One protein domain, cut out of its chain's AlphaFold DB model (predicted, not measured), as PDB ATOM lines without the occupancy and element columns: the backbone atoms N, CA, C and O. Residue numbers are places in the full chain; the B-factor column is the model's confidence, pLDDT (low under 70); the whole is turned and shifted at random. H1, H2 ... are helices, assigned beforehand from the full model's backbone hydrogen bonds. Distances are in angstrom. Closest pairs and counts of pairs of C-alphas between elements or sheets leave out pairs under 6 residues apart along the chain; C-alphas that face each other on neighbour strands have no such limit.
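AT A GLANCE: This is residues 167 to 234 of the 290 residues of an uncharacterized protein of Macaca mulatta (UniProt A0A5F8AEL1). Four helices are strung out one after another in an open zigzag, with two short helices, H1 and H2, at one end and two long ones, H3 and H4, reaching away from them. H2 and H3 meet at a corner, and H4 sticks out alone beyond the link at residues 209 to 215, with no contact to another helix. The printed part has 68 residues with four named helices, in the order H1, H2, H3, H4, and no named strand; the class is all helix. It is extended, with a radius of gyration of the C-alphas of 20.3 A, and the C-alphas span 62 by 26 by 25 A.

IN THESE COORDINATES: The printed part begins at Arg 167. H1 is residues 170 to 175, 8.6 A from first to last C-alpha, and it begins with C-alpha 170 at (58.255, -22.643, -44.921). H2 is residues 179 to 187, 12.5 A long by the same measure. H3, the longest helix with 20 residues, is residues 189 to 208 and measures 28.7 A; its C-alpha 189 is at (47.879, -41.044, -50.542). H4 is residues 216 to 234 and measures 26.7 A, ending with C-alpha 234 at (9.070, -56.087, -23.638).

HOW THE PARTS SIT: H1 and H2 are close but not clearly touching, with 1 pair of C-alphas within 8 A, those of Leu 173 and Ala 179, 5.1 A apart. Their lines stand at a steep tilt of 49 degrees, and they run opposite ways. H2 and H3 touch, their closest C-alphas being those of Asp 184 and Tyr 192, 5.3 A apart. H3 touches H2 with residues 191 to 195 alone. The two helices run opposite ways at a steep tilt of 55 degrees. H3 and H4 are apart, and H4 is apart from H1 and H2 too; H1 and H3 are also apart. Every O i to N i+4 pair is within hydrogen-bond range in H1, H3 and H4, while in H2 it is 4 of 5.

THE WHOLE: The outline is a rod, and the two C-alphas farthest apart, those of Arg 171 and Ala 234, are 63.6 A from each other. Residues 197 to 213, of which 197 to 208 belong to H3, stand free, as do residues 215 to 221, of which 216 to 221 belong to H4, and residues 223 to 234 of H4. The printed part has no cut. The links from H1 to H2 and from H2 to H3 are tight, and the link from H3 to H4, with 7 residues, is short. The mean pLDDT of the printed part is 82.1, and the model's confidence is low, under 70, at residues 205 to 214.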
ATOM      1  N   ARG A 167      48.000 -18.185 -43.982       81.75
ATOM      2  CA  ARG A 167      49.191 -18.527 -44.784       81.75
ATOM      3  C   ARG A 167      50.146 -19.432 -44.020       81.75
ATOM      4  O   ARG A 167      50.699 -19.037 -43.002       81.75
ATOM      5  N   ILE A 168      50.403 -20.611 -44.577       86.25
ATOM      6  CA  ILE A 168      51.419 -21.537 -44.072       86.25
ATOM      7  C   ILE A 168      52.747 -21.196 -44.750       86.25
ATOM      8  O   ILE A 168      52.858 -21.223 -45.977       86.25
ATOM      9  N   THR A 169      53.766 -20.845 -43.967       89.56
ATOM     10  CA  THR A 169      55.100 -20.518 -44.482       89.56
ATOM     11  C   THR A 169      56.064 -21.695 -44.342       89.56
ATOM     12  O   THR A 169      55.896 -22.591 -43.516       89.56
ATOM     13  N   LEU A 170      57.170 -21.666 -45.095       87.56
ATOM     14  CA  LEU A 170      58.255 -22.643 -44.921       87.56
ATOM     15  C   LEU A 170      58.874 -22.603 -43.518       87.56
ATOM     16  O   LEU A 170      59.464 -23.590 -43.090       87.56
ATOM     17  N   ARG A 171      58.785 -21.470 -42.811       89.81
ATOM     18  CA  ARG A 171      59.252 -21.373 -41.424       89.81
ATOM     19  C   ARG A 171      58.362 -22.201 -40.498       89.81
ATOM     20  O   ARG A 171      58.889 -22.791 -39.562       89.81
ATOM     21  N   ASP A 172      57.072 -22.284 -40.800       87.12
ATOM     22  CA  ASP A 172      56.091 -23.025 -40.004       87.12
ATOM     23  C   ASP A 172      56.259 -24.514 -40.211       87.12
ATOM     24  O   ASP A 172      56.419 -25.234 -39.238       87.12
ATOM     25  N   LEU A 173      56.393 -24.958 -41.462       88.81
ATOM     26  CA  LEU A 173      56.707 -26.356 -41.767       88.81
ATOM     27  C   LEU A 173      58.071 -26.780 -41.205       88.81
ATOM     28  O   LEU A 173      58.245 -27.911 -40.786       88.81
ATOM     29  N   LYS A 174      59.060 -25.884 -41.137       86.62
ATOM     30  CA  LYS A 174      60.354 -26.223 -40.518       86.62
ATOM     31  C   LYS A 174      60.298 -26.327 -38.996       86.62
ATOM     32  O   LYS A 174      61.136 -27.008 -38.412       86.62
ATOM     33  N   ARG A 175      59.373 -25.617 -38.351       87.38
ATOM     34  CA  ARG A 175      59.169 -25.664 -36.895       87.38
ATOM     35  C   ARG A 175      58.227 -26.796 -36.497       87.38
ATOM     36  O   ARG A 175      58.441 -27.438 -35.475       87.38
ATOM     37  N   CYS A 176      57.216 -27.040 -37.320       78.50
ATOM     38  CA  CYS A 176      56.275 -28.132 -37.193       78.50
ATOM     39  C   CYS A 176      56.966 -29.412 -37.670       78.50
ATOM     40  O   CYS A 176      57.113 -29.653 -38.865       78.50
ATOM     41  N   LYS A 177      57.414 -30.252 -36.734       83.62
ATOM     42  CA  LYS A 177      58.094 -31.530 -37.027       83.62
ATOM     43  C   LYS A 177      57.227 -32.521 -37.834       83.62
ATOM     44  O   LYS A 177      57.708 -33.589 -38.191       83.62
ATOM     45  N   LEU A 178      55.985 -32.149 -38.151       85.44
ATOM     46  CA  LEU A 178      55.003 -32.896 -38.935       85.44
ATOM     47  C   LEU A 178      54.976 -32.500 -40.419       85.44
ATOM     48  O   LEU A 178      54.055 -32.878 -41.132       85.44
ATOM     49  N   ALA A 179      55.973 -31.763 -40.921       88.31
ATOM     50  CA  ALA A 179      56.021 -31.407 -42.342       88.31
ATOM     51  C   ALA A 179      55.964 -32.623 -43.281       88.31
ATOM     52  O   ALA A 179      55.417 -32.504 -44.369       88.31
ATOM     53  N   GLY A 180      56.504 -33.779 -42.870       85.94
ATOM     54  CA  GLY A 180      56.391 -35.030 -43.628       85.94
ATOM     55  C   GLY A 180      54.935 -35.456 -43.817       85.94
ATOM     56  O   GLY A 180      54.487 -35.570 -44.950       85.94
ATOM     57  N   VAL A 181      54.182 -35.547 -42.717       88.19
ATOM     58  CA  VAL A 181      52.748 -35.881 -42.728       88.19
ATOM     59  C   VAL A 181      51.950 -34.833 -43.501       88.19
ATOM     60  O   VAL A 181      51.150 -35.180 -44.360       88.19
ATOM     61  N   PHE A 182      52.232 -33.544 -43.278       90.44
ATOM     62  CA  PHE A 182      51.623 -32.450 -44.038       90.44
ATOM     63  C   PHE A 182      51.789 -32.670 -45.542       90.44
ATOM     64  O   PHE A 182      50.839 -32.561 -46.300       90.44
ATOM     65  N   PHE A 183      52.991 -33.013 -45.989       91.94
ATOM     66  CA  PHE A 183      53.252 -33.284 -47.391       91.94
ATOM     67  C   PHE A 183      52.549 -34.551 -47.890       91.94
ATOM     68  O   PHE A 183      51.941 -34.520 -48.961       91.94
ATOM     69  N   ASP A 184      52.554 -35.620 -47.100       93.06
ATOM     70  CA  ASP A 184      51.896 -36.863 -47.484       93.06
ATOM     71  C   ASP A 184      50.370 -36.682 -47.644       93.06
ATOM     72  O   ASP A 184      49.810 -37.189 -48.616       93.06
ATOM     73  N   THR A 185      49.725 -35.832 -46.828       89.31
ATOM     74  CA  THR A 185      48.280 -35.520 -46.941       89.31
ATOM     75  C   THR A 185      47.871 -34.901 -48.284       89.31
ATOM     76  O   THR A 185      46.756 -35.120 -48.750       89.31
ATOM     77  N   PHE A 186      48.755 -34.138 -48.940       88.31
ATOM     78  CA  PHE A 186      48.408 -33.434 -50.182       88.31
ATOM     79  C   PHE A 186      48.816 -34.177 -51.454       88.31
ATOM     80  O   PHE A 186      48.244 -33.903 -52.510       88.31
ATOM     81  N   PHE A 187      49.827 -35.052 -51.409       87.75
ATOM     82  CA  PHE A 187      50.368 -35.650 -52.635       87.75
ATOM     83  C   PHE A 187      50.768 -37.124 -52.545       87.75
ATOM     84  O   PHE A 187      51.175 -37.683 -53.563       87.75
ATOM     85  N   ASN A 188      50.684 -37.764 -51.378       89.00
ATOM     86  CA  ASN A 188      51.124 -39.143 -51.202       89.00
ATOM     87  C   ASN A 188      50.096 -39.947 -50.403       89.00
ATOM     88  O   ASN A 188      50.256 -40.197 -49.209       89.00
ATOM     89  N   ILE A 189      49.042 -40.351 -51.110       88.12
ATOM     90  CA  ILE A 189      47.879 -41.044 -50.542       88.12
ATOM     91  C   ILE A 189      48.294 -42.335 -49.825       88.12
ATOM     92  O   ILE A 189      47.780 -42.614 -48.752       88.12
ATOM     93  N   GLU A 190      49.252 -43.089 -50.374       92.38
ATOM     94  CA  GLU A 190      49.724 -44.340 -49.761       92.38
ATOM     95  C   GLU A 190      50.285 -44.095 -48.356       92.38
ATOM     96  O   GLU A 190      49.832 -44.705 -47.393       92.38
ATOM     97  N   LYS A 191      51.199 -43.129 -48.210       90.00
ATOM     98  CA  LYS A 191      51.754 -42.796 -46.890       90.00
ATOM     99  C   LYS A 191      50.754 -42.114 -45.971       90.00
ATOM    100  O   LYS A 191      50.843 -42.278 -44.760       90.00
ATOM    101  N   TYR A 192      49.826 -41.334 -46.518       91.12
ATOM    102  CA  TYR A 192      48.764 -40.728 -45.723       91.12
ATOM    103  C   TYR A 192      47.905 -41.796 -45.033       91.12
ATOM    104  O   TYR A 192      47.683 -41.707 -43.827       91.12
ATOM    105  N   LEU A 193      47.504 -42.839 -45.768       90.06
ATOM    106  CA  LEU A 193      46.724 -43.947 -45.215       90.06
ATOM    107  C   LEU A 193      47.488 -44.690 -44.110       90.06
ATOM    108  O   LEU A 193      46.906 -44.985 -43.068       90.06
ATOM    109  N   ASP A 194      48.791 -44.922 -44.292       88.25
ATOM    110  CA  ASP A 194      49.637 -45.526 -43.252       88.25
ATOM    111  C   ASP A 194      49.678 -44.673 -41.970       88.25
ATOM    112  O   ASP A 194      49.705 -45.201 -40.854       88.25
ATOM    113  N   HIS A 195      49.700 -43.344 -42.115       85.00
ATOM    114  CA  HIS A 195      49.694 -42.413 -40.989       85.00
ATOM    115  C   HIS A 195      48.354 -42.416 -40.242       85.00
ATOM    116  O   HIS A 195      48.372 -42.558 -39.021       85.00
ATOM    117  N   GLU A 196      47.216 -42.352 -40.942       85.50
ATOM    118  CA  GLU A 196      45.891 -42.398 -40.301       85.50
ATOM    119  C   GLU A 196      45.643 -43.726 -39.583       85.50
ATOM    120  O   GLU A 196      45.216 -43.739 -38.429       85.50
ATOM    121  N   GLN A 197      45.982 -44.851 -40.219       82.56
ATOM    122  CA  GLN A 197      45.820 -46.167 -39.599       82.56
ATOM    123  C   GLN A 197      46.679 -46.304 -38.340       82.56
ATOM    124  O   GLN A 197      46.222 -46.815 -37.319       82.56
ATOM    125  N   LYS A 198      47.925 -45.817 -38.373       83.50
ATOM    126  CA  LYS A 198      48.809 -45.849 -37.205       83.50
ATOM    127  C   LYS A 198      48.301 -44.965 -36.063       83.50
ATOM    128  O   LYS A 198      48.437 -45.361 -34.903       83.50
ATOM    129  N   GLU A 199      47.754 -43.790 -36.364       79.38
ATOM    130  CA  GLU A 199      47.166 -42.898 -35.357       79.38
ATOM    131  C   GLU A 199      45.933 -43.536 -34.706       79.38
ATOM    132  O   GLU A 199      45.858 -43.580 -33.480       79.38
ATOM    133  N   GLN A 200      45.044 -44.150 -35.492       76.88
ATOM    134  CA  GLN A 200      43.877 -44.876 -34.974       76.88
ATOM    135  C   GLN A 200      44.259 -46.072 -34.090       76.88
ATOM    136  O   GLN A 200      43.696 -46.250 -33.013       76.88
ATOM    137  N   ILE A 201      45.249 -46.871 -34.502       71.81
ATOM    138  CA  ILE A 201      45.734 -48.019 -33.715       71.81
ATOM    139  C   ILE A 201      46.391 -47.557 -32.409       71.81
ATOM    140  O   ILE A 201      46.265 -48.226 -31.384       71.81
ATOM    141  N   SER A 202      47.097 -46.424 -32.437       76.19
ATOM    142  CA  SER A 202      47.727 -45.868 -31.235       76.19
ATOM    143  C   SER A 202      46.673 -45.375 -30.244       76.19
ATOM    144  O   SER A 202      46.740 -45.748 -29.081       76.19
ATOM    145  N   LEU A 203      45.660 -44.639 -30.718       72.31
ATOM    146  CA  LEU A 203      44.531 -44.191 -29.894       72.31
ATOM    147  C   LEU A 203      43.774 -45.361 -29.259       72.31
ATOM    148  O   LEU A 203      43.448 -45.303 -28.079       72.31
ATOM    149  N   LEU A 204      43.531 -46.430 -30.022       71.75
ATOM    150  CA  LEU A 204      42.854 -47.618 -29.506       71.75
ATOM    151  C   LEU A 204      43.683 -48.294 -28.406       71.75
ATOM    152  O   LEU A 204      43.183 -48.532 -27.315       71.75
ATOM    153  N   ARG A 205      44.982 -48.504 -28.642       69.31
ATOM    154  CA  ARG A 205      45.861 -49.145 -27.654       69.31
ATOM    155  C   ARG A 205      46.087 -48.299 -26.401       69.31
ATOM    156  O   ARG A 205      46.266 -48.854 -25.319       69.31
ATOM    157  N   ASP A 206      46.105 -46.979 -26.545       60.62
ATOM    158  CA  ASP A 206      46.190 -46.057 -25.413       60.62
ATOM    159  C   ASP A 206      44.874 -46.051 -24.602       60.62
ATOM    160  O   ASP A 206      44.917 -45.863 -23.387       60.62
ATOM    161  N   SER A 207      43.730 -46.374 -25.225       59.78
ATOM    162  CA  SER A 207      42.476 -46.701 -24.527       59.78
ATOM    163  C   SER A 207      42.501 -48.076 -23.842       59.78
ATOM    164  O   SER A 207      41.898 -48.244 -22.792       59.78
ATOM    165  N   ASP A 208      43.226 -49.069 -24.356       57.88
ATOM    166  CA  ASP A 208      43.188 -50.435 -23.806       57.88
ATOM    167  C   ASP A 208      43.965 -50.608 -22.475       57.88
ATOM    168  O   ASP A 208      43.795 -51.609 -21.776       57.88
ATOM    169  N   GLY A 209      44.846 -49.662 -22.113       58.19
ATOM    170  CA  GLY A 209      45.722 -49.750 -20.927       58.19
ATOM    171  C   GLY A 209      45.149 -49.161 -19.631       58.19
ATOM    172  O   GLY A 209      45.564 -49.540 -18.536       58.19
ATOM    173  N   SER A 210      44.192 -48.247 -19.751       56.81
ATOM    174  CA  SER A 210      43.415 -47.657 -18.658       56.81
ATOM    175  C   SER A 210      42.250 -46.917 -19.304       56.81
ATOM    176  O   SER A 210      42.292 -45.689 -19.397       56.81
ATOM    177  N   GLY A 211      41.294 -47.679 -19.850       55.66
ATOM    178  CA  GLY A 211      40.153 -47.151 -20.600       55.66
ATOM    179  C   GLY A 211      39.673 -45.837 -20.014       55.66
ATOM    180  O   GLY A 211      39.453 -45.801 -18.798       55.66
ATOM    181  N   PRO A 212      39.539 -44.764 -20.823       60.50
ATOM    182  CA  PRO A 212      38.714 -43.650 -20.411       60.50
ATOM    183  C   PRO A 212      37.426 -44.297 -19.937       60.50
ATOM    184  O   PRO A 212      36.792 -45.028 -20.703       60.50
ATOM    185  N   GLU A 213      37.102 -44.150 -18.652       62.28
ATOM    186  CA  GLU A 213      35.754 -44.464 -18.211       62.28
ATOM    187  C   GLU A 213      34.848 -43.804 -19.244       62.28
ATOM    188  O   GLU A 213      35.046 -42.614 -19.500       62.28
ATOM    189  N   LEU A 214      33.995 -44.599 -19.907       65.25
ATOM    190  CA  LEU A 214      33.126 -44.161 -21.005       65.25
ATOM    191  C   LEU A 214      32.725 -42.703 -20.777       65.25
ATOM    192  O   LEU A 214      32.291 -42.359 -19.669       65.25
ATOM    193  N   SER A 215      32.934 -41.849 -21.781       76.56
ATOM    194  CA  SER A 215      32.567 -40.438 -21.673       76.56
ATOM    195  C   SER A 215      31.121 -40.347 -21.186       76.56
ATOM    196  O   SER A 215      30.306 -41.200 -21.536       76.56
ATOM    197  N   ASP A 216      30.762 -39.347 -20.382       84.19
ATOM    198  CA  ASP A 216      29.409 -39.269 -19.808       84.19
ATOM    199  C   ASP A 216      28.308 -39.310 -20.889       84.19
ATOM    200  O   ASP A 216      27.235 -39.863 -20.665       84.19
ATOM    201  N   TRP A 217      28.607 -38.840 -22.108       92.94
ATOM    202  CA  TRP A 217      27.752 -39.006 -23.291       92.94
ATOM    203  C   TRP A 217      27.618 -40.451 -23.774       92.94
ATOM    204  O   TRP A 217      26.537 -40.855 -24.183       92.94
ATOM    205  N   GLU A 218      28.706 -41.217 -23.762       89.12
ATOM    206  CA  GLU A 218      28.716 -42.628 -24.156       89.12
ATOM    207  C   GLU A 218      27.989 -43.486 -23.120       89.12
ATOM    208  O   GLU A 218      27.244 -44.382 -23.500       89.12
ATOM    209  N   LYS A 219      28.142 -43.172 -21.825       89.94
ATOM    210  CA  LYS A 219      27.366 -43.800 -20.744       89.94
ATOM    211  C   LYS A 219      25.875 -43.520 -20.905       89.94
ATOM    212  O   LYS A 219      25.090 -44.458 -20.923       89.94
ATOM    213  N   TYR A 220      25.509 -42.249 -21.089       91.38
ATOM    214  CA  TYR A 220      24.119 -41.847 -21.310       91.38
ATOM    215  C   TYR A 220      23.530 -42.503 -22.566       91.38
ATOM    216  O   TYR A 220      22.436 -43.051 -22.526       91.38
ATOM    217  N   ALA A 221      24.265 -42.501 -23.683       93.69
ATOM    218  CA  ALA A 221      23.809 -43.123 -24.922       93.69
ATOM    219  C   ALA A 221      23.629 -44.642 -24.786       93.69
ATOM    220  O   ALA A 221      22.690 -45.188 -25.362       93.69
ATOM    221  N   ALA A 222      24.508 -45.318 -24.038       89.19
ATOM    222  CA  ALA A 222      24.381 -46.745 -23.757       89.19
ATOM    223  C   ALA A 222      23.161 -47.045 -22.874       89.19
ATOM    224  O   ALA A 222      22.391 -47.942 -23.198       89.19
ATOM    225  N   GLU A 223      22.942 -46.263 -21.815       89.38
ATOM    226  CA  GLU A 223      21.787 -46.425 -20.925       89.38
ATOM    227  C   GLU A 223      20.458 -46.186 -21.662       89.38
ATOM    228  O   GLU A 223      19.550 -47.009 -21.576       89.38
ATOM    229  N   GLU A 224      20.359 -45.124 -22.467       93.94
ATOM    230  CA  GLU A 224      19.165 -44.851 -23.282       93.94
ATOM    231  C   GLU A 224      18.909 -45.946 -24.324       93.94
ATOM    232  O   GLU A 224      17.762 -46.325 -24.570       93.94
ATOM    233  N   TYR A 225      19.971 -46.486 -24.928       91.12
ATOM    234  CA  TYR A 225      19.861 -47.613 -25.850       91.12
ATOM    235  C   TYR A 225      19.335 -48.865 -25.143       91.12
ATOM    236  O   TYR A 225      18.409 -49.500 -25.648       91.12
ATOM    237  N   ASP A 226      19.864 -49.197 -23.964       90.44
ATOM    238  CA  ASP A 226      19.423 -50.355 -23.185       90.44
ATOM    239  C   ASP A 226      17.942 -50.239 -22.786       90.44
ATOM    240  O   ASP A 226      17.205 -51.227 -22.849       90.44
ATOM    241  N   ILE A 227      17.476 -49.031 -22.446       87.06
ATOM    242  CA  ILE A 227      16.062 -48.755 -22.151       87.06
ATOM    243  C   ILE A 227      15.189 -48.988 -23.392       87.06
ATOM    244  O   ILE A 227      14.195 -49.712 -23.311       87.06
ATOM    245  N   LEU A 228      15.562 -48.427 -24.548       88.00
ATOM    246  CA  LEU A 228      14.806 -48.584 -25.797       88.00
ATOM    247  C   LEU A 228      14.759 -50.043 -26.275       88.00
ATOM    248  O   LEU A 228      13.714 -50.515 -26.714       88.00
ATOM    249  N   VAL A 229      15.867 -50.778 -26.152       90.06
ATOM    250  CA  VAL A 229      15.937 -52.206 -26.501       90.06
ATOM    251  C   VAL A 229      15.086 -53.047 -25.557       90.06
ATOM    252  O   VAL A 229      14.396 -53.968 -26.001       90.06
ATOM    253  N   ALA A 230      15.105 -52.742 -24.257       84.62
ATOM    254  CA  ALA A 230      14.241 -53.406 -23.292       84.62
ATOM    255  C   ALA A 230      12.760 -53.141 -23.592       84.62
ATOM    256  O   ALA A 230      11.959 -54.063 -23.490       84.62
ATOM    257  N   GLU A 231      12.395 -51.928 -24.013       78.31
ATOM    258  CA  GLU A 231      11.031 -51.587 -24.436       78.31
ATOM    259  C   GLU A 231      10.613 -52.280 -25.736       78.31
ATOM    260  O   GLU A 231       9.480 -52.740 -25.824       78.31
ATOM    261  N   GLU A 232      11.505 -52.428 -26.719       74.94
ATOM    262  CA  GLU A 232      11.227 -53.203 -27.939       74.94
ATOM    263  C   GLU A 232      11.071 -54.699 -27.634       74.94
ATOM    264  O   GLU A 232      10.220 -55.374 -28.210       74.94
ATOM    265  N   THR A 233      11.858 -55.214 -26.689       76.31
ATOM    266  CA  THR A 233      11.825 -56.630 -26.294       76.31
ATOM    267  C   THR A 233      10.657 -56.948 -25.353       76.31
ATOM    268  O   THR A 233      10.162 -58.074 -25.344       76.31
ATOM    269  N   ALA A 234      10.215 -55.976 -24.546       72.75
ATOM    270  CA  ALA A 234       9.070 -56.087 -23.638       72.75
ATOM    271  C   ALA A 234       7.752 -55.599 -24.262       72.75
ATOM    272  O   ALA A 234       6.680 -55.833 -23.698       72.75
TER     273      ALA A 234